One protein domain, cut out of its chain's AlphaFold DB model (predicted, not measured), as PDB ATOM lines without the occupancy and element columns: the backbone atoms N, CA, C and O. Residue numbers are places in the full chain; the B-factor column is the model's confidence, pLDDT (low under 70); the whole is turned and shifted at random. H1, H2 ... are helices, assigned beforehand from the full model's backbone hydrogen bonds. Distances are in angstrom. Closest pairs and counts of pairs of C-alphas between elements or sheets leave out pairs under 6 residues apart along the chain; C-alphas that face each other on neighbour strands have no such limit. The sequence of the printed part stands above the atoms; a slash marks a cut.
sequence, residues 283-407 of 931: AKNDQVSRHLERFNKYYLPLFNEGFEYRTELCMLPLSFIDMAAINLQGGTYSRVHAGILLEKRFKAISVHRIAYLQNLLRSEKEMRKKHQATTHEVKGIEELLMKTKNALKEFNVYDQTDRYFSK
ATOM      1  N   ALA A 283     -37.677  42.604 -29.903       86.56
ATOM      2  CA  ALA A 283     -37.703  41.144 -30.058       86.56
ATOM      3  C   ALA A 283     -36.472  40.459 -29.428       86.56
ATOM      4  O   ALA A 283     -36.590  39.429 -28.759       86.56
ATOM      5  N   LYS A 284     -35.288  41.063 -29.576       85.00
ATOM      6  CA  LYS A 284     -34.037  40.603 -28.955       85.00
ATOM      7  C   LYS A 284     -34.080  40.675 -27.426       85.00
ATOM      8  O   LYS A 284     -33.604  39.761 -26.753       85.00
ATOM      9  N   ASN A 285     -34.662  41.735 -26.866       87.75
ATOM     10  CA  ASN A 285     -34.807  41.901 -25.418       87.75
ATOM     11  C   ASN A 285     -35.737  40.836 -24.814       87.75
ATOM     12  O   ASN A 285     -35.398  40.234 -23.795       87.75
ATOM     13  N   ASP A 286     -36.858  40.549 -25.477       87.50
ATOM     14  CA  ASP A 286     -37.793  39.478 -25.108       87.50
ATOM     15  C   ASP A 286     -37.134  38.083 -25.204       87.50
ATOM     16  O   ASP A 286     -37.171  37.312 -24.241       87.50
ATOM     17  N   GLN A 287     -36.387  37.793 -26.283       86.12
ATOM     18  CA  GLN A 287     -35.520  36.602 -26.362       86.12
ATOM     19  C   GLN A 287     -34.596  36.491 -25.134       86.12
ATOM     20  O   GLN A 287     -34.482  35.421 -24.528       86.12
ATOM     21  N   VAL A 288     -33.913  37.578 -24.764       88.25
ATOM     22  CA  VAL A 288     -32.984  37.593 -23.625       88.25
ATOM     23  C   VAL A 288     -33.721  37.361 -22.298       88.25
ATOM     24  O   VAL A 288     -33.207  36.610 -21.467       88.25
ATOM     25  N   SER A 289     -34.935  37.895 -22.115       89.62
ATOM     26  CA  SER A 289     -35.774  37.602 -20.938       89.62
ATOM     27  C   SER A 289     -36.090  36.108 -20.822       89.62
ATOM     28  O   SER A 289     -35.808  35.490 -19.793       89.62
ATOM     29  N   ARG A 290     -36.551  35.476 -21.911       89.38
ATOM     30  CA  ARG A 290     -36.846  34.029 -21.955       89.38
ATOM     31  C   ARG A 290     -35.614  33.172 -21.651       89.38
ATOM     32  O   ARG A 290     -35.712  32.144 -20.978       89.38
ATOM     33  N   HIS A 291     -34.431  33.597 -22.099       89.00
ATOM     34  CA  HIS A 291     -33.167  32.941 -21.748       89.00
ATOM     35  C   HIS A 291     -32.851  33.022 -20.242       89.00
ATOM     36  O   HIS A 291     -32.367  32.035 -19.681       89.00
ATOM     37  N   LEU A 292     -33.147  34.144 -19.573       92.12
ATOM     38  CA  LEU A 292     -33.011  34.262 -18.115       92.12
ATOM     39  C   LEU A 292     -34.022  33.386 -17.367       92.12
ATOM     40  O   LEU A 292     -33.642  32.668 -16.445       92.12
ATOM     41  N   GLU A 293     -35.290  33.395 -17.777       91.94
ATOM     42  CA  GLU A 293     -36.344  32.556 -17.188       91.94
ATOM     43  C   GLU A 293     -35.985  31.068 -17.273       91.94
ATOM     44  O   GLU A 293     -36.040  30.345 -16.275       91.94
ATOM     45  N   ARG A 294     -35.517  30.623 -18.446       90.75
ATOM     46  CA  ARG A 294     -34.982  29.273 -18.644       90.75
ATOM     47  C   ARG A 294     -33.828  28.978 -17.686       90.75
ATOM     48  O   ARG A 294     -33.802  27.904 -17.083       90.75
ATOM     49  N   PHE A 295     -32.873  29.897 -17.551       93.06
ATOM     50  CA  PHE A 295     -31.741  29.714 -16.646       93.06
ATOM     51  C   PHE A 295     -32.199  29.561 -15.194       93.06
ATOM     52  O   PHE A 295     -31.788  28.615 -14.522       93.06
ATOM     53  N   ASN A 296     -33.101  30.428 -14.739       95.25
ATOM     54  CA  ASN A 296     -33.665  30.381 -13.392       95.25
ATOM     55  C   ASN A 296     -34.426  29.075 -13.126       95.25
ATOM     56  O   ASN A 296     -34.351  28.540 -12.024       95.25
ATOM     57  N   LYS A 297     -35.117  28.533 -14.135       94.06
ATOM     58  CA  LYS A 297     -35.877  27.282 -14.019       94.06
ATOM     59  C   LYS A 297     -34.999  26.025 -14.001       94.06
ATOM     60  O   LYS A 297     -35.288  25.112 -13.234       94.06
ATOM     61  N   TYR A 298     -33.967  25.949 -14.846       91.00
ATOM     62  CA  TYR A 298     -33.241  24.690 -15.098       91.00
ATOM     63  C   TYR A 298     -31.776  24.670 -14.640       91.00
ATOM     64  O   TYR A 298     -31.238  23.588 -14.412       91.00
ATOM     65  N   TYR A 299     -31.113  25.823 -14.516       92.25
ATOM     66  CA  TYR A 299     -29.677  25.895 -14.208       92.25
ATOM     67  C   TYR A 299     -29.383  26.521 -12.843       92.25
ATOM     68  O   TYR A 299     -28.473  26.059 -12.159       92.25
ATOM     69  N   LEU A 300     -30.171  27.501 -12.394       93.81
ATOM     70  CA  LEU A 300     -30.026  28.114 -11.069       93.81
ATOM     71  C   LEU A 300     -30.033  27.102  -9.900       93.81
ATOM     72  O   LEU A 300     -29.200  27.276  -9.010       93.81
ATOM     73  N   PRO A 301     -30.857  26.028  -9.890       93.12
ATOM     74  CA  PRO A 301     -30.766  24.998  -8.852       93.12
ATOM     75  C   PRO A 301     -29.378  24.342  -8.785       93.12
ATOM     76  O   PRO A 301     -28.821  24.202  -7.704       93.12
ATOM     77  N   LEU A 302     -28.761  24.049  -9.938       90.56
ATOM     78  CA  LEU A 302     -27.412  23.466 -10.019       90.56
ATOM     79  C   LEU A 302     -26.326  24.428  -9.508       90.56
ATOM     80  O   LEU A 302     -25.316  23.998  -8.960       90.56
ATOM     81  N   PHE A 303     -26.529  25.741  -9.651       90.50
ATOM     82  CA  PHE A 303     -25.640  26.758  -9.072       90.50
ATOM     83  C   PHE A 303     -25.776  26.892  -7.546       90.50
ATOM     84  O   PHE A 303     -24.908  27.503  -6.911       90.50
ATOM     85  N   ASN A 304     -26.835  26.336  -6.956       91.62
ATOM     86  CA  ASN A 304     -27.113  26.349  -5.518       91.62
ATOM     87  C   ASN A 304     -26.938  24.974  -4.851       91.62
ATOM     88  O   ASN A 304     -27.109  24.877  -3.637       91.62
ATOM     89  N   GLU A 305     -26.520  23.962  -5.619       85.00
ATOM     90  CA  GLU A 305     -26.206  22.612  -5.145       85.00
ATOM     91  C   GLU A 305     -25.194  22.641  -3.981       85.00
ATOM     92  O   GLU A 305     -24.104  23.217  -4.098       85.00
ATOM     93  N   GLY A 306     -25.551  22.024  -2.853       82.94
ATOM     94  CA  GLY A 306     -24.749  21.982  -1.623       82.94
ATOM     95  C   GLY A 306     -24.855  23.223  -0.722       82.94
ATOM     96  O   GLY A 306     -24.137  23.306   0.278       82.94
ATOM     97  N   PHE A 307     -25.719  24.188  -1.052       87.56
ATOM     98  CA  PHE A 307     -25.989  25.393  -0.251       87.56
ATOM     99  C   PHE A 307     -27.491  25.644  -0.013       87.56
ATOM    100  O   PHE A 307     -27.852  26.650   0.590       87.56
ATOM    101  N   GLU A 308     -28.367  24.735  -0.438       86.25
ATOM    102  CA  GLU A 308     -29.830  24.875  -0.477       86.25
ATOM    103  C   GLU A 308     -30.434  25.220   0.893       86.25
ATOM    104  O   GLU A 308     -31.363  26.018   0.993       86.25
ATOM    105  N   TYR A 309     -29.859  24.657   1.958       83.44
ATOM    106  CA  TYR A 309     -30.266  24.863   3.352       83.44
ATOM    107  C   TYR A 309     -29.823  26.218   3.943       83.44
ATOM    108  O   TYR A 309     -30.093  26.498   5.110       83.44
ATOM    109  N   ARG A 310     -29.097  27.041   3.176       86.81
ATOM    110  CA  ARG A 310     -28.501  28.319   3.596       86.81
ATOM    111  C   ARG A 310     -28.798  29.379   2.544       86.81
ATOM    112  O   ARG A 310     -27.992  29.645   1.655       86.81
ATOM    113  N   THR A 311     -29.987  29.971   2.634       87.44
ATOM    114  CA  THR A 311     -30.511  30.926   1.646       87.44
ATOM    115  C   THR A 311     -29.608  32.144   1.443       87.44
ATOM    116  O   THR A 311     -29.547  32.671   0.336       87.44
ATOM    117  N   GLU A 312     -28.832  32.544   2.454       90.50
ATOM    118  CA  GLU A 312     -27.832  33.613   2.371       90.50
ATOM    119  C   GLU A 312     -26.571  33.232   1.566       90.50
ATOM    120  O   GLU A 312     -25.782  34.100   1.191       90.50
ATOM    121  N   LEU A 313     -26.382  31.938   1.287       90.94
ATOM    122  CA  LEU A 313     -25.340  31.384   0.417       90.94
ATOM    123  C   LEU A 313     -25.892  30.924  -0.945       90.94
ATOM    124  O   LEU A 313     -25.118  30.468  -1.792       90.94
ATOM    125  N   CYS A 314     -27.191  31.071  -1.203       92.69
ATOM    126  CA  CYS A 314     -27.791  30.810  -2.509       92.69
ATOM    127  C   CYS A 314     -27.605  32.002  -3.460       92.69
ATOM    128  O   CYS A 314     -27.756  33.166  -3.093       92.69
ATOM    129  N   MET A 315     -27.295  31.710  -4.721       94.38
ATOM    130  CA  MET A 315     -27.361  32.688  -5.798       94.38
ATOM    131  C   MET A 315     -28.829  33.044  -6.046       94.38
ATOM    132  O   MET A 315     -29.675  32.154  -6.161       94.38
ATOM    133  N   LEU A 316     -29.116  34.342  -6.136       93.06
ATOM    134  CA  LEU A 316     -30.440  34.850  -6.493       93.06
ATOM    135  C   LEU A 316     -30.735  34.639  -7.991       93.06
ATOM    136  O   LEU A 316     -29.789  34.578  -8.786       93.06
ATOM    137  N   PRO A 317     -32.021  34.579  -8.391       94.69
ATOM    138  CA  PRO A 317     -32.412  34.546  -9.795       94.69
ATOM    139  C   PRO A 317     -31.825  35.705 -10.602       94.69
ATOM    140  O   PRO A 317     -31.617  36.809 -10.094       94.69
ATOM    141  N   LEU A 318     -31.577  35.455 -11.885       94.88
ATOM    142  CA  LEU A 318     -31.173  36.482 -12.837       94.88
ATOM    143  C   LEU A 318     -32.436  37.170 -13.369       94.88
ATOM    144  O   LEU A 318     -33.283  36.498 -13.957       94.88
ATOM    145  N   SER A 319     -32.578  38.484 -13.192       92.38
ATOM    146  CA  SER A 319     -33.707  39.243 -13.747       92.38
ATOM    147  C   SER A 319     -33.270  40.185 -14.871       92.38
ATOM    148  O   SER A 319     -32.121  40.630 -14.918       92.38
ATOM    149  N   PHE A 320     -34.194  40.516 -15.778       88.12
ATOM    150  CA  PHE A 320     -33.939  41.509 -16.825       88.12
ATOM    151  C   PHE A 320     -33.662  42.898 -16.219       88.12
ATOM    152  O   PHE A 320     -32.774  43.607 -16.682       88.12
ATOM    153  N   ILE A 321     -34.348  43.239 -15.121       87.44
ATOM    154  CA  ILE A 321     -34.150  44.491 -14.371       87.44
ATOM    155  C   ILE A 321     -32.720  44.575 -13.815       87.44
ATOM    156  O   ILE A 321     -32.069  45.605 -13.970       87.44
ATOM    157  N   ASP A 322     -32.186  43.492 -13.237       86.19
ATOM    158  CA  ASP A 322     -30.787  43.461 -12.780       86.19
ATOM    159  C   ASP A 322     -29.792  43.614 -13.938       86.19
ATOM    160  O   ASP A 322     -28.722  44.192 -13.756       86.19
ATOM    161  N   MET A 323     -30.116  43.084 -15.124       85.12
ATOM    162  CA  MET A 323     -29.272  43.220 -16.316       85.12
ATOM    163  C   MET A 323     -29.241  44.671 -16.808       85.12
ATOM    164  O   MET A 323     -28.161  45.213 -17.044       85.12
ATOM    165  N   ALA A 324     -30.408  45.314 -16.883       78.56
ATOM    166  CA  ALA A 324     -30.546  46.731 -17.205       78.56
ATOM    167  C   ALA A 324     -29.825  47.628 -16.183       78.56
ATOM    168  O   ALA A 324     -29.105  48.549 -16.554       78.56
ATOM    169  N   ALA A 325     -29.910  47.300 -14.892       75.31
ATOM    170  CA  ALA A 325     -29.196  48.015 -13.832       75.31
ATOM    171  C   ALA A 325     -27.664  47.797 -13.836       75.31
ATOM    172  O   ALA A 325     -26.941  48.514 -13.143       75.31
ATOM    173  N   ILE A 326     -27.144  46.811 -14.578       68.50
ATOM    174  CA  ILE A 326     -25.700  46.650 -14.828       68.50
ATOM    175  C   ILE A 326     -25.273  47.479 -16.042       68.50
ATOM    176  O   ILE A 326     -24.243  48.150 -15.983       68.50
ATOM    177  N   ASN A 327     -26.069  47.454 -17.110       62.97
ATOM    178  CA  ASN A 327     -25.825  48.200 -18.340       62.97
ATOM    179  C   ASN A 327     -26.663  49.481 -18.364       62.97
ATOM    180  O   ASN A 327     -27.618  49.606 -19.123       62.97
ATOM    181  N   LEU A 328     -26.260  50.458 -17.552       52.88
ATOM    182  CA  LEU A 328     -26.976  51.720 -17.313       52.88
ATOM    183  C   LEU A 328     -27.049  52.674 -18.534       52.88
ATOM    184  O   LEU A 328     -27.338  53.854 -18.364       52.88
ATOM    185  N   GLN A 329     -26.731  52.196 -19.744       54.28
ATOM    186  CA  GLN A 329     -26.505  52.984 -20.961       54.28
ATOM    187  C   GLN A 329     -26.866  52.189 -22.243       54.28
ATOM    188  O   GLN A 329     -25.980  51.898 -23.049       54.28
ATOM    189  N   GLY A 330     -28.143  51.856 -22.484       54.50
ATOM    190  CA  GLY A 330     -28.603  51.427 -23.823       54.50
ATOM    191  C   GLY A 330     -29.813  50.481 -23.872       54.50
ATOM    192  O   GLY A 330     -30.043  49.692 -22.958       54.50
ATOM    193  N   GLY A 331     -30.589  50.555 -24.961       56.88
ATOM    194  CA  GLY A 331     -31.867  49.842 -25.121       56.88
ATOM    195  C   GLY A 331     -31.801  48.403 -25.657       56.88
ATOM    196  O   GLY A 331     -32.808  47.701 -25.593       56.88
ATOM    197  N   THR A 332     -30.653  47.940 -26.166       70.00
ATOM    198  CA  THR A 332     -30.529  46.646 -26.870       70.00
ATOM    199  C   THR A 332     -29.663  45.654 -26.088       70.00
ATOM    200  O   THR A 332     -28.432  45.721 -26.112       70.00
ATOM    201  N   TYR A 333     -30.293  44.674 -25.443       81.25
ATOM    202  CA  TYR A 333     -29.610  43.679 -24.615       81.25
ATOM    203  C   TYR A 333     -29.163  42.453 -25.423       81.25
ATOM    204  O   TYR A 333     -29.600  42.196 -26.546       81.25
ATOM    205  N   SER A 334     -28.228  41.685 -24.867       81.38
ATOM    206  CA  SER A 334     -27.631  40.522 -25.522       81.38
ATOM    207  C   SER A 334     -27.406  39.363 -24.555       81.38
ATOM    208  O   SER A 334     -27.276  39.544 -23.345       81.38
ATOM    209  N   ARG A 335     -27.243  38.152 -25.103       84.56
ATOM    210  CA  ARG A 335     -26.837  36.959 -24.337       84.56
ATOM    211  C   ARG A 335     -25.519  37.155 -23.568       84.56
ATOM    212  O   ARG A 335     -25.345  36.564 -22.508       84.56
ATOM    213  N   VAL A 336     -24.625  38.024 -24.053       83.44
ATOM    214  CA  VAL A 336     -23.373  38.378 -23.357       83.44
ATOM    215  C   VAL A 336     -23.669  39.153 -22.070       83.44
ATOM    216  O   VAL A 336     -23.048  38.896 -21.044       83.44
ATOM    217  N   HIS A 337     -24.662  40.046 -22.082       84.88
ATOM    218  CA  HIS A 337     -25.091  40.794 -20.893       84.88
ATOM    219  C   HIS A 337     -25.713  39.875 -19.832       84.88
ATOM    220  O   HIS A 337     -25.419  40.029 -18.647       84.88
ATOM    221  N   ALA A 338     -26.457  38.843 -20.248       88.06
ATOM    222  CA  ALA A 338     -26.904  37.772 -19.352       88.06
ATOM    223  C   ALA A 338     -25.717  37.004 -18.727       88.06
ATOM    224  O   ALA A 338     -25.722  36.726 -17.527       88.06
ATOM    225  N   GLY A 339     -24.663  36.731 -19.506       88.25
ATOM    226  CA  GLY A 339     -23.405  36.152 -19.019       88.25
ATOM    227  C   GLY A 339     -22.657  37.034 -18.010       88.25
ATOM    228  O   GLY A 339     -22.146  36.522 -17.015       88.25
ATOM    229  N   ILE A 340     -22.630  38.352 -18.220       85.19
ATOM    230  CA  ILE A 340     -22.026  39.334 -17.298       85.19
ATOM    231  C   ILE A 340     -22.827  39.415 -15.989       85.19
ATOM    232  O   ILE A 340     -22.241  39.426 -14.905       85.19
ATOM    233  N   LEU A 341     -24.164  39.424 -16.060       89.69
ATOM    234  CA  LEU A 341     -25.032  39.357 -14.878       89.69
ATOM    235  C   LEU A 341     -24.790  38.062 -14.085       89.69
ATOM    236  O   LEU A 341     -24.633  38.116 -12.861       89.69
ATOM    237  N   LEU A 342     -24.693  36.918 -14.773       91.94
ATOM    238  CA  LEU A 342     -24.352  35.636 -14.156       91.94
ATOM    239  C   LEU A 342     -22.964  35.675 -13.498       91.94
ATOM    240  O   LEU A 342     -22.846  35.269 -12.345       91.94
ATOM    241  N   GLU A 343     -21.935  36.216 -14.162       88.94
ATOM    242  CA  GLU A 343     -20.600  36.400 -13.569       88.94
ATOM    243  C   GLU A 343     -20.673  37.235 -12.285       88.94
ATOM    244  O   GLU A 343     -20.138  36.834 -11.252       88.94
ATOM    245  N   LYS A 344     -21.359  38.385 -12.324       88.44
ATOM    246  CA  LYS A 344     -21.472  39.309 -11.186       88.44
ATOM    247  C   LYS A 344     -22.157  38.643  -9.989       88.44
ATOM    248  O   LYS A 344     -21.644  38.731  -8.871       88.44
ATOM    249  N   ARG A 345     -23.275  37.941 -10.218       90.56
ATOM    250  CA  ARG A 345     -24.000  37.167  -9.191       90.56
ATOM    251  C   ARG A 345     -23.145  36.013  -8.651       90.56
ATOM    252  O   ARG A 345     -23.017  35.870  -7.435       90.56
ATOM    253  N   PHE A 346     -22.507  35.242  -9.533       91.88
ATOM    254  CA  PHE A 346     -21.698  34.080  -9.168       91.88
ATOM    255  C   PHE A 346     -20.429  34.453  -8.393       91.88
ATOM    256  O   PHE A 346     -20.117  33.817  -7.385       91.88
ATOM    257  N   LYS A 347     -19.709  35.504  -8.807       89.69
ATOM    258  CA  LYS A 347     -18.513  35.989  -8.101       89.69
ATOM    259  C   LYS A 347     -18.853  36.491  -6.703       89.69
ATOM    260  O   LYS A 347     -18.174  36.105  -5.754       89.69
ATOM    261  N   ALA A 348     -19.919  37.284  -6.566       89.38
ATOM    262  CA  ALA A 348     -20.374  37.775  -5.267       89.38
ATOM    263  C   ALA A 348     -20.674  36.613  -4.306       89.38
ATOM    264  O   ALA A 348     -20.065  36.526  -3.238       89.38
ATOM    265  N   ILE A 349     -21.534  35.666  -4.705       92.75
ATOM    266  CA  ILE A 349     -21.915  34.558  -3.819       92.75
ATOM    267  C   ILE A 349     -20.749  33.599  -3.540       92.75
ATOM    268  O   ILE A 349     -20.600  33.122  -2.416       92.75
ATOM    269  N   SER A 350     -19.859  33.368  -4.511       90.88
ATOM    270  CA  SER A 350     -18.689  32.497  -4.335       90.88
ATOM    271  C   SER A 350     -17.712  33.023  -3.285       90.88
ATOM    272  O   SER A 350     -17.155  32.227  -2.534       90.88
ATOM    273  N   VAL A 351     -17.528  34.344  -3.168       90.19
ATOM    274  CA  VAL A 351     -16.696  34.935  -2.102       90.19
ATOM    275  C   VAL A 351     -17.293  34.651  -0.719       90.19
ATOM    276  O   VAL A 351     -16.566  34.219   0.178       90.19
ATOM    277  N   HIS A 352     -18.612  34.802  -0.554       90.88
ATOM    278  CA  HIS A 352     -19.302  34.465   0.698       90.88
ATOM    279  C   HIS A 352     -19.225  32.962   1.016       90.88
ATOM    280  O   HIS A 352     -18.870  32.595   2.138       90.88
ATOM    281  N   ARG A 353     -19.453  32.090   0.023       92.00
ATOM    282  CA  ARG A 353     -19.309  30.626   0.150       92.00
ATOM    283  C   ARG A 353     -17.894  30.220   0.560       92.00
ATOM    284  O   ARG A 353     -17.735  29.418   1.474       92.00
ATOM    285  N   ILE A 354     -16.861  30.795  -0.060       91.69
ATOM    286  CA  ILE A 354     -15.455  30.520   0.277       91.69
ATOM    287  C   ILE A 354     -15.146  30.940   1.718       91.69
ATOM    288  O   ILE A 354     -14.555  30.150   2.453       91.69
ATOM    289  N   ALA A 355     -15.571  32.133   2.144       89.88
ATOM    290  CA  ALA A 355     -15.366  32.600   3.514       89.88
ATOM    291  C   ALA A 355     -16.087  31.709   4.543       89.88
ATOM    292  O   ALA A 355     -15.492  31.325   5.552       89.88
ATOM    293  N   TYR A 356     -17.335  31.321   4.260       91.94
ATOM    294  CA  TYR A 356     -18.102  30.385   5.083       91.94
ATOM    295  C   TYR A 356     -17.401  29.026   5.211       91.94
ATOM    296  O   TYR A 356     -17.117  28.585   6.323       91.94
ATOM    297  N   LEU A 357     -17.046  28.398   4.087       89.19
ATOM    298  CA  LEU A 357     -16.386  27.090   4.067       89.19
ATOM    299  C   LEU A 357     -14.996  27.121   4.718       89.19
ATOM    300  O   LEU A 357     -14.597  26.143   5.340       89.19
ATOM    301  N   GLN A 358     -14.258  28.233   4.634       92.44
ATOM    302  CA  GLN A 358     -12.987  28.393   5.351       92.44
ATOM    303  C   GLN A 358     -13.173  28.463   6.872       92.44
ATOM    304  O   GLN A 358     -12.365  27.887   7.602       92.44
ATOM    305  N   ASN A 359     -14.224  29.135   7.347       90.56
ATOM    306  CA  ASN A 359     -14.551  29.190   8.771       90.56
ATOM    307  C   ASN A 359     -15.055  27.833   9.283       90.56
ATOM    308  O   ASN A 359     -14.561  27.361  10.305       90.56
ATOM    309  N   LEU A 360     -15.946  27.172   8.538       87.75
ATOM    310  CA  LEU A 360     -16.454  25.833   8.855       87.75
ATOM    311  C   LEU A 360     -15.324  24.790   8.875       87.75
ATOM    312  O   LEU A 360     -15.180  24.028   9.823       87.75
ATOM    313  N   LEU A 361     -14.430  24.810   7.882       89.00
ATOM    314  CA  LEU A 361     -13.261  23.928   7.857       89.00
ATOM    315  C   LEU A 361     -12.339  24.142   9.067       89.00
ATOM    316  O   LEU A 361     -11.681  23.207   9.526       89.00
ATOM    317  N   ARG A 362     -12.255  25.377   9.572       88.94
ATOM    318  CA  ARG A 362     -11.467  25.697  10.763       88.94
ATOM    319  C   ARG A 362     -12.129  25.157  12.029       88.94
ATOM    320  O   ARG A 362     -11.421  24.530  12.815       88.94
ATOM    321  N   SER A 363     -13.440  25.350  12.210       85.25
ATOM    322  CA  SER A 363     -14.162  24.795  13.364       85.25
ATOM    323  C   SER A 363     -14.105  23.270  13.367       85.25
ATOM    324  O   SER A 363     -13.690  22.695  14.369       85.25
ATOM    325  N   GLU A 364     -14.367  22.609  12.237       84.75
ATOM    326  CA  GLU A 364     -14.334  21.141  12.162       84.75
ATOM    327  C   GLU A 364     -12.939  20.560  12.409       84.75
ATOM    328  O   GLU A 364     -12.789  19.527  13.062       84.75
ATOM    329  N   LYS A 365     -11.870  21.250  11.989       85.12
ATOM    330  CA  LYS A 365     -10.496  20.850  12.341       85.12
ATOM    331  C   LYS A 365     -10.178  21.015  13.827       85.12
ATOM    332  O   LYS A 365      -9.317  20.295  14.333       85.12
ATOM    333  N   GLU A 366     -10.833  21.931  14.534       84.31
ATOM    334  CA  GLU A 366     -10.707  22.077  15.989       84.31
ATOM    335  C   GLU A 366     -11.590  21.066  16.745       84.31
ATOM    336  O   GLU A 366     -11.121  20.470  17.715       84.31
ATOM    337  N   MET A 367     -12.802  20.774  16.263       77.75
ATOM    338  CA  MET A 367     -13.689  19.729  16.806       77.75
ATOM    339  C   MET A 367     -13.107  18.324  16.605       77.75
ATOM    340  O   MET A 367     -13.093  17.513  17.531       77.75
ATOM    341  N   ARG A 368     -12.489  18.049  15.451       79.19
ATOM    342  CA  ARG A 368     -11.770  16.791  15.193       79.19
ATOM    343  C   ARG A 368     -10.591  16.573  16.144       79.19
ATOM    344  O   ARG A 368     -10.375  15.447  16.577       79.19
ATOM    345  N   LYS A 369      -9.857  17.626  16.533       78.56
ATOM    346  CA  LYS A 369      -8.810  17.526  17.578       78.56
ATOM    347  C   LYS A 369      -9.380  17.144  18.951       78.56
ATOM    348  O   LYS A 369      -8.652  16.597  19.770       78.56
ATOM    349  N   LYS A 370     -10.667  17.412  19.188       80.56
ATOM    350  CA  LYS A 370     -11.427  16.999  20.379       80.56
ATOM    351  C   LYS A 370     -12.157  15.658  20.193       80.56
ATOM    352  O   LYS A 370     -12.938  15.289  21.060       80.56
ATOM    353  N   HIS A 371     -11.914  14.935  19.092       72.56
ATOM    354  CA  HIS A 371     -12.614  13.699  18.698       72.56
ATOM    355  C   HIS A 371     -14.132  13.857  18.459       72.56
ATOM    356  O   HIS A 371     -14.872  12.882  18.517       72.56
ATOM    357  N   GLN A 372     -14.598  15.074  18.158       67.88
ATOM    358  CA  GLN A 372     -16.021  15.412  17.988       67.88
ATOM    359  C   GLN A 372     -16.466  15.558  16.520       67.88
ATOM    360  O   GLN A 372     -17.619  15.884  16.274       67.88
ATOM    361  N   ALA A 373     -15.569  15.326  15.555       64.94
ATOM    362  CA  ALA A 373     -15.858  15.367  14.119       64.94
ATOM    363  C   ALA A 373     -15.038  14.303  13.371       64.94
ATOM    364  O   ALA A 373     -13.894  14.005  13.743       64.94
ATOM    365  N   THR A 374     -15.604  13.724  12.313       75.50
ATOM    366  CA  THR A 374     -15.007  12.608  11.569       75.50
ATOM    367  C   THR A 374     -13.968  13.063  10.537       75.50
ATOM    368  O   THR A 374     -13.870  14.221  10.127       75.50
ATOM    369  N   THR A 375     -13.171  12.107  10.049       76.75
ATOM    370  CA  THR A 375     -12.245  12.352   8.930       76.75
ATOM    371  C   THR A 375     -12.977  12.634   7.612       76.75
ATOM    372  O   THR A 375     -12.409  13.291   6.740       76.75
ATOM    373  N   HIS A 376     -14.209  12.140   7.456       77.12
ATOM    374  CA  HIS A 376     -14.986  12.257   6.223       77.12
ATOM    375  C   HIS A 376     -15.602  13.656   6.072       77.12
ATOM    376  O   HIS A 376     -15.418  14.283   5.031       77.12
ATOM    377  N   GLU A 377     -16.208  14.197   7.133       76.19
ATOM    378  CA  GLU A 377     -16.800  15.548   7.140       76.19
ATOM    379  C   GLU A 377     -15.761  16.630   6.811       76.19
ATOM    380  O   GLU A 377     -15.982  17.469   5.937       76.19
ATOM    381  N   VAL A 378     -14.572  16.558   7.428       80.31
ATOM    382  CA  VAL A 378     -13.469  17.491   7.138       80.31
ATOM    383  C   VAL A 378     -13.053  17.427   5.662       80.31
ATOM    384  O   VAL A 378     -12.838  18.477   5.059       80.31
ATOM    385  N   LYS A 379     -12.972  16.228   5.064       85.81
ATOM    386  CA  LYS A 379     -12.631  16.068   3.640       85.81
ATOM    387  C   LYS A 379     -13.710  16.630   2.715       85.81
ATOM    388  O   LYS A 379     -13.368  17.358   1.790       85.81
ATOM    389  N   GLY A 380     -14.989  16.369   2.992       84.94
ATOM    390  CA  GLY A 380     -16.097  16.905   2.190       84.94
ATOM    391  C   GLY A 380     -16.095  18.437   2.131       84.94
ATOM    392  O   GLY A 380     -16.289  19.024   1.067       84.94
ATOM    393  N   ILE A 381     -15.774  19.101   3.249       84.75
ATOM    394  CA  ILE A 381     -15.630  20.565   3.294       84.75
ATOM    395  C   ILE A 381     -14.394  21.034   2.504       84.75
ATOM    396  O   ILE A 381     -14.465  22.055   1.815       84.75
ATOM    397  N   GLU A 382     -13.266  20.315   2.561       87.88
ATOM    398  CA  GLU A 382     -12.068  20.626   1.758       87.88
ATOM    399  C   GLU A 382     -12.332  20.507   0.252       87.88
ATOM    400  O   GLU A 382     -11.967  21.409  -0.508       87.88
ATOM    401  N   GLU A 383     -13.012  19.443  -0.170       88.88
ATOM    402  CA  GLU A 383     -13.392  19.192  -1.560       88.88
ATOM    403  C   GLU A 383     -14.377  20.254  -2.072       88.88
ATOM    404  O   GLU A 383     -14.145  20.843  -3.131       88.88
ATOM    405  N   LEU A 384     -15.416  20.597  -1.301       85.81
ATOM    406  CA  LEU A 384     -16.377  21.644  -1.671       85.81
ATOM    407  C   LEU A 384     -15.730  23.040  -1.720       85.81
ATOM    408  O   LEU A 384     -16.018  23.833  -2.624       85.81
ATOM    409  N   LEU A 385     -14.806  23.339  -0.802       87.25
ATOM    410  CA  LEU A 385     -14.021  24.576  -0.814       87.25
ATOM    411  C   LEU A 385     -13.115  24.653  -2.052       87.25
ATOM    412  O   LEU A 385     -12.997  25.722  -2.658       87.25
ATOM    413  N   MET A 386     -12.492  23.539  -2.442       89.12
ATOM    414  CA  MET A 386     -11.654  23.461  -3.641       89.12
ATOM    415  C   MET A 386     -12.490  23.569  -4.926       89.12
ATOM    416  O   MET A 386     -12.146  24.381  -5.785       89.12
ATOM    417  N   LYS A 387     -13.628  22.862  -5.019       87.88
ATOM    418  CA  LYS A 387     -14.611  22.969  -6.119       87.88
ATOM    419  C   LYS A 387     -15.066  24.419  -6.298       87.88
ATOM    420  O   LYS A 387     -15.003  24.944  -7.406       87.88
ATOM    421  N   THR A 388     -15.427  25.101  -5.207       84.88
ATOM    422  CA  THR A 388     -15.873  26.508  -5.241       84.88
ATOM    423  C   THR A 388     -14.754  27.459  -5.686       84.88
ATOM    424  O   THR A 388     -14.985  28.342  -6.509       84.88
ATOM    425  N   LYS A 389     -13.518  27.275  -5.193       86.12
ATOM    426  CA  LYS A 389     -12.357  28.092  -5.599       86.12
ATOM    427  C   LYS A 389     -11.972  27.898  -7.064       86.12
ATOM    428  O   LYS A 389     -11.678  28.884  -7.737       86.12
ATOM    429  N   ASN A 390     -11.983  26.660  -7.555       85.81
ATOM    430  CA  ASN A 390     -11.676  26.362  -8.951       85.81
ATOM    431  C   ASN A 390     -12.764  26.922  -9.873       85.81
ATOM    432  O   ASN A 390     -12.438  27.669 -10.789       85.81
ATOM    433  N   ALA A 391     -14.045  26.697  -9.558       84.50
ATOM    434  CA  ALA A 391     -15.161  27.252 -10.324       84.50
ATOM    435  C   ALA A 391     -15.130  28.792 -10.393       84.50
ATOM    436  O   ALA A 391     -15.399  29.360 -11.446       84.50
ATOM    437  N   LEU A 392     -14.748  29.477  -9.306       84.69
ATOM    438  CA  LEU A 392     -14.553  30.933  -9.299       84.69
ATOM    439  C   LEU A 392     -13.386  31.385 -10.196       84.69
ATOM    440  O   LEU A 392     -13.493  32.407 -10.872       84.69
ATOM    441  N   LYS A 393     -12.280  30.634 -10.200       80.88
ATOM    442  CA  LYS A 393     -11.066  30.929 -10.978       80.88
ATOM    443  C   LYS A 393     -11.237  30.653 -12.477       80.88
ATOM    444  O   LYS A 393     -10.660  31.360 -13.298       80.88
ATOM    445  N   GLU A 394     -11.997  29.620 -12.822       80.38
ATOM    446  CA  GLU A 394     -12.220  29.140 -14.192       80.38
ATOM    447  C   GLU A 394     -13.448  29.785 -14.857       80.38
ATOM    448  O   GLU A 394     -13.720  29.538 -16.030       80.38
ATOM    449  N   PHE A 395     -14.189  30.639 -14.140       83.44
ATOM    450  CA  PHE A 395     -15.374  31.296 -14.679       83.44
ATOM    451  C   PHE A 395     -15.021  32.258 -15.827       83.44
ATOM    452  O   PHE A 395     -14.503  33.356 -15.604       83.44
ATOM    453  N   ASN A 396     -15.378  31.875 -17.053       81.62
ATOM    454  CA  ASN A 396     -15.330  32.734 -18.234       81.62
ATOM    455  C   ASN A 396     -16.741  33.151 -18.682       81.62
ATOM    456  O   ASN A 396     -17.621  32.303 -18.843       81.62
ATOM    457  N   VAL A 397     -16.939  34.452 -18.928       81.56
ATOM    458  CA  VAL A 397     -18.216  35.028 -19.386       81.56
ATOM    459  C   VAL A 397     -18.684  34.421 -20.708       81.56
ATOM    460  O   VAL A 397     -19.866  34.103 -20.823       81.56
ATOM    461  N   TYR A 398     -17.798  34.238 -21.694       75.56
ATOM    462  CA  TYR A 398     -18.189  33.671 -22.987       75.56
ATOM    463  C   TYR A 398     -18.508  32.187 -22.882       75.56
ATOM    464  O   TYR A 398     -19.572  31.790 -23.342       75.56
ATOM    465  N   ASP A 399     -17.677  31.398 -22.202       78.81
ATOM    466  CA  ASP A 399     -17.928  29.960 -22.057       78.81
ATOM    467  C   ASP A 399     -19.249  29.700 -21.312       78.81
ATOM    468  O   ASP A 399     -20.021  28.825 -21.700       78.81
ATOM    469  N   GLN A 400     -19.565  30.497 -20.280       84.62
ATOM    470  CA  GLN A 400     -20.854  30.393 -19.588       84.62
ATOM    471  C   GLN A 400     -22.012  30.951 -20.432       84.62
ATOM    472  O   GLN A 400     -23.104  30.384 -20.400       84.62
ATOM    473  N   THR A 401     -21.792  32.011 -21.219       84.25
ATOM    474  CA  THR A 401     -22.797  32.511 -22.173       84.25
ATOM    475  C   THR A 401     -23.158  31.435 -23.187       84.25
ATOM    476  O   THR A 401     -24.339  31.144 -23.377       84.25
ATOM    477  N   ASP A 402     -22.161  30.786 -23.784       80.25
ATOM    478  CA  ASP A 402     -22.400  29.769 -24.798       80.25
ATOM    479  C   ASP A 402     -23.008  28.494 -24.213       80.25
ATOM    480  O   ASP A 402     -23.929  27.925 -24.802       80.25
ATOM    481  N   ARG A 403     -22.594  28.108 -23.001       84.69
ATOM    482  CA  ARG A 403     -23.145  26.956 -22.277       84.69
ATOM    483  C   ARG A 403     -24.611  27.122 -21.873       84.69
ATOM    484  O   ARG A 403     -25.361  26.150 -21.949       84.69
ATOM    485  N   TYR A 404     -25.012  28.306 -21.405       87.19
ATOM    486  CA  TYR A 404     -26.321  28.507 -20.768       87.19
ATOM    487  C   TYR A 404     -27.314  29.340 -21.588       87.19
ATOM    488  O   TYR A 404     -28.523  29.138 -21.454       87.19
ATOM    489  N   PHE A 405     -26.836  30.237 -22.455       84.44
ATOM    490  CA  PHE A 405     -27.672  31.170 -23.217       84.44
ATOM    491  C   PHE A 405     -27.594  30.968 -24.746       84.44
ATOM    492  O   PHE A 405     -28.551  31.312 -25.435       84.44
ATOM    493  N   SER A 406     -26.545  30.352 -25.311       69.75
ATOM    494  CA  SER A 406     -26.402  30.179 -26.779       69.75
ATOM    495  C   SER A 406     -26.957  28.866 -27.359       69.75
ATOM    496  O   SER A 406     -26.552  28.457 -28.449       69.75
ATOM    497  N   LYS A 407     -27.917  28.199 -26.701       62.94
ATOM    498  CA  LYS A 407     -28.619  27.034 -27.284       62.94
ATOM    499  C   LYS A 407     -29.420  27.491 -28.522       62.94
ATOM    500  O   LYS A 407     -30.504  28.053 -28.383       62.94
TER     501      LYS A 407
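What this domain is: This is residues 283 to 407 of the 931 residues of an uncharacterized protein of Candidatus Margulisbacteria bacterium GWD2_39_127 (UniProt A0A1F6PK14). Picture a rod built on a long helical hairpin: H4 runs along most of the length, and H5 folds back beside it. At the end of the rod where H4 begins, H1, H3 and H6 gather round its first turns, H6 crossing H4, while H1 leads into little H2 and a long loop, residues 304 to 319, which folds back to H3. The printed part has 125 residues with six named helices, H1 to H6 in chain order, and no named strand; its class is all helix. It is loose, with a radius of gyration of the C-alphas of 17.6 A, and spans 61 by 26 by 24 A.

How they stand to each other: Start with H1, residues 283 to 298: its residues 288 to 292 touch residues 335 to 338 of H4, residues 335 to 369, and the closest C-alphas are those of Val 288 and Arg 335, 6.2 A apart. H1 and H4 run the same way at a shallow tilt of 21 degrees. H2, residues 300 to 303, meets H1 only through their link, and it is apart from H4, but only just, at 8.3 A. At H3, residues 320 to 324, you find that H1 only just touches it, with 3 pairs of C-alphas within 8 A, the closest being Ser 289 and Phe 320 at 6.0 A. H3 also touches residues 337 to 341 of H4, with the C-alphas of Met 323 and Leu 341 closest at 5.9 A. H4 is the hub, touching four helices. With H5, residues 375 to 394, it makes a helical hairpin, opposite ways at a shallow tilt of 25 degrees; the closest C-alphas are those of Leu 357 and Leu 385, 6.0 A apart. H6, residues 397 to 404, touches residues 335 to 343 of H4, about perpendicular at 87 degrees, with the C-alphas of Gly 339 and Thr 401 closest at 4.9 A. Helix packing is mostly aligned, but only just: 2 of the 3 touching pairs with a tilt are shallow. Every O i to N i+4 pair is within hydrogen-bond range in H1, H3, H5 and H6; in H4 29 of 31 are, and H2 is too short for such a pair.

Where its parts are: Find C-alpha 283 at (-37.703, 41.144, -30.058); from there H1 runs 22.7 A to Tyr 298. H2 and H3 are short. Look for C-alpha 335 at (-26.837, 36.959, -24.337), where H4 sets out on its 49.6 A to Lys 369. H5 covers 28.6 A from Thr 375 to Glu 394, and H6 ends at C-alpha 404, at (-26.321, 28.507, -20.768).

The domain as a whole: The two C-alphas farthest apart are those of Ala 283 and Lys 370, 61.8 A. The printed part has no cut. The link from H2 to H3, 16 residues, is long. Mean pLDDT of the printed part is 84.6; look for values under 70 at residues 326 to 331, 372 to 373 and 406 to 407.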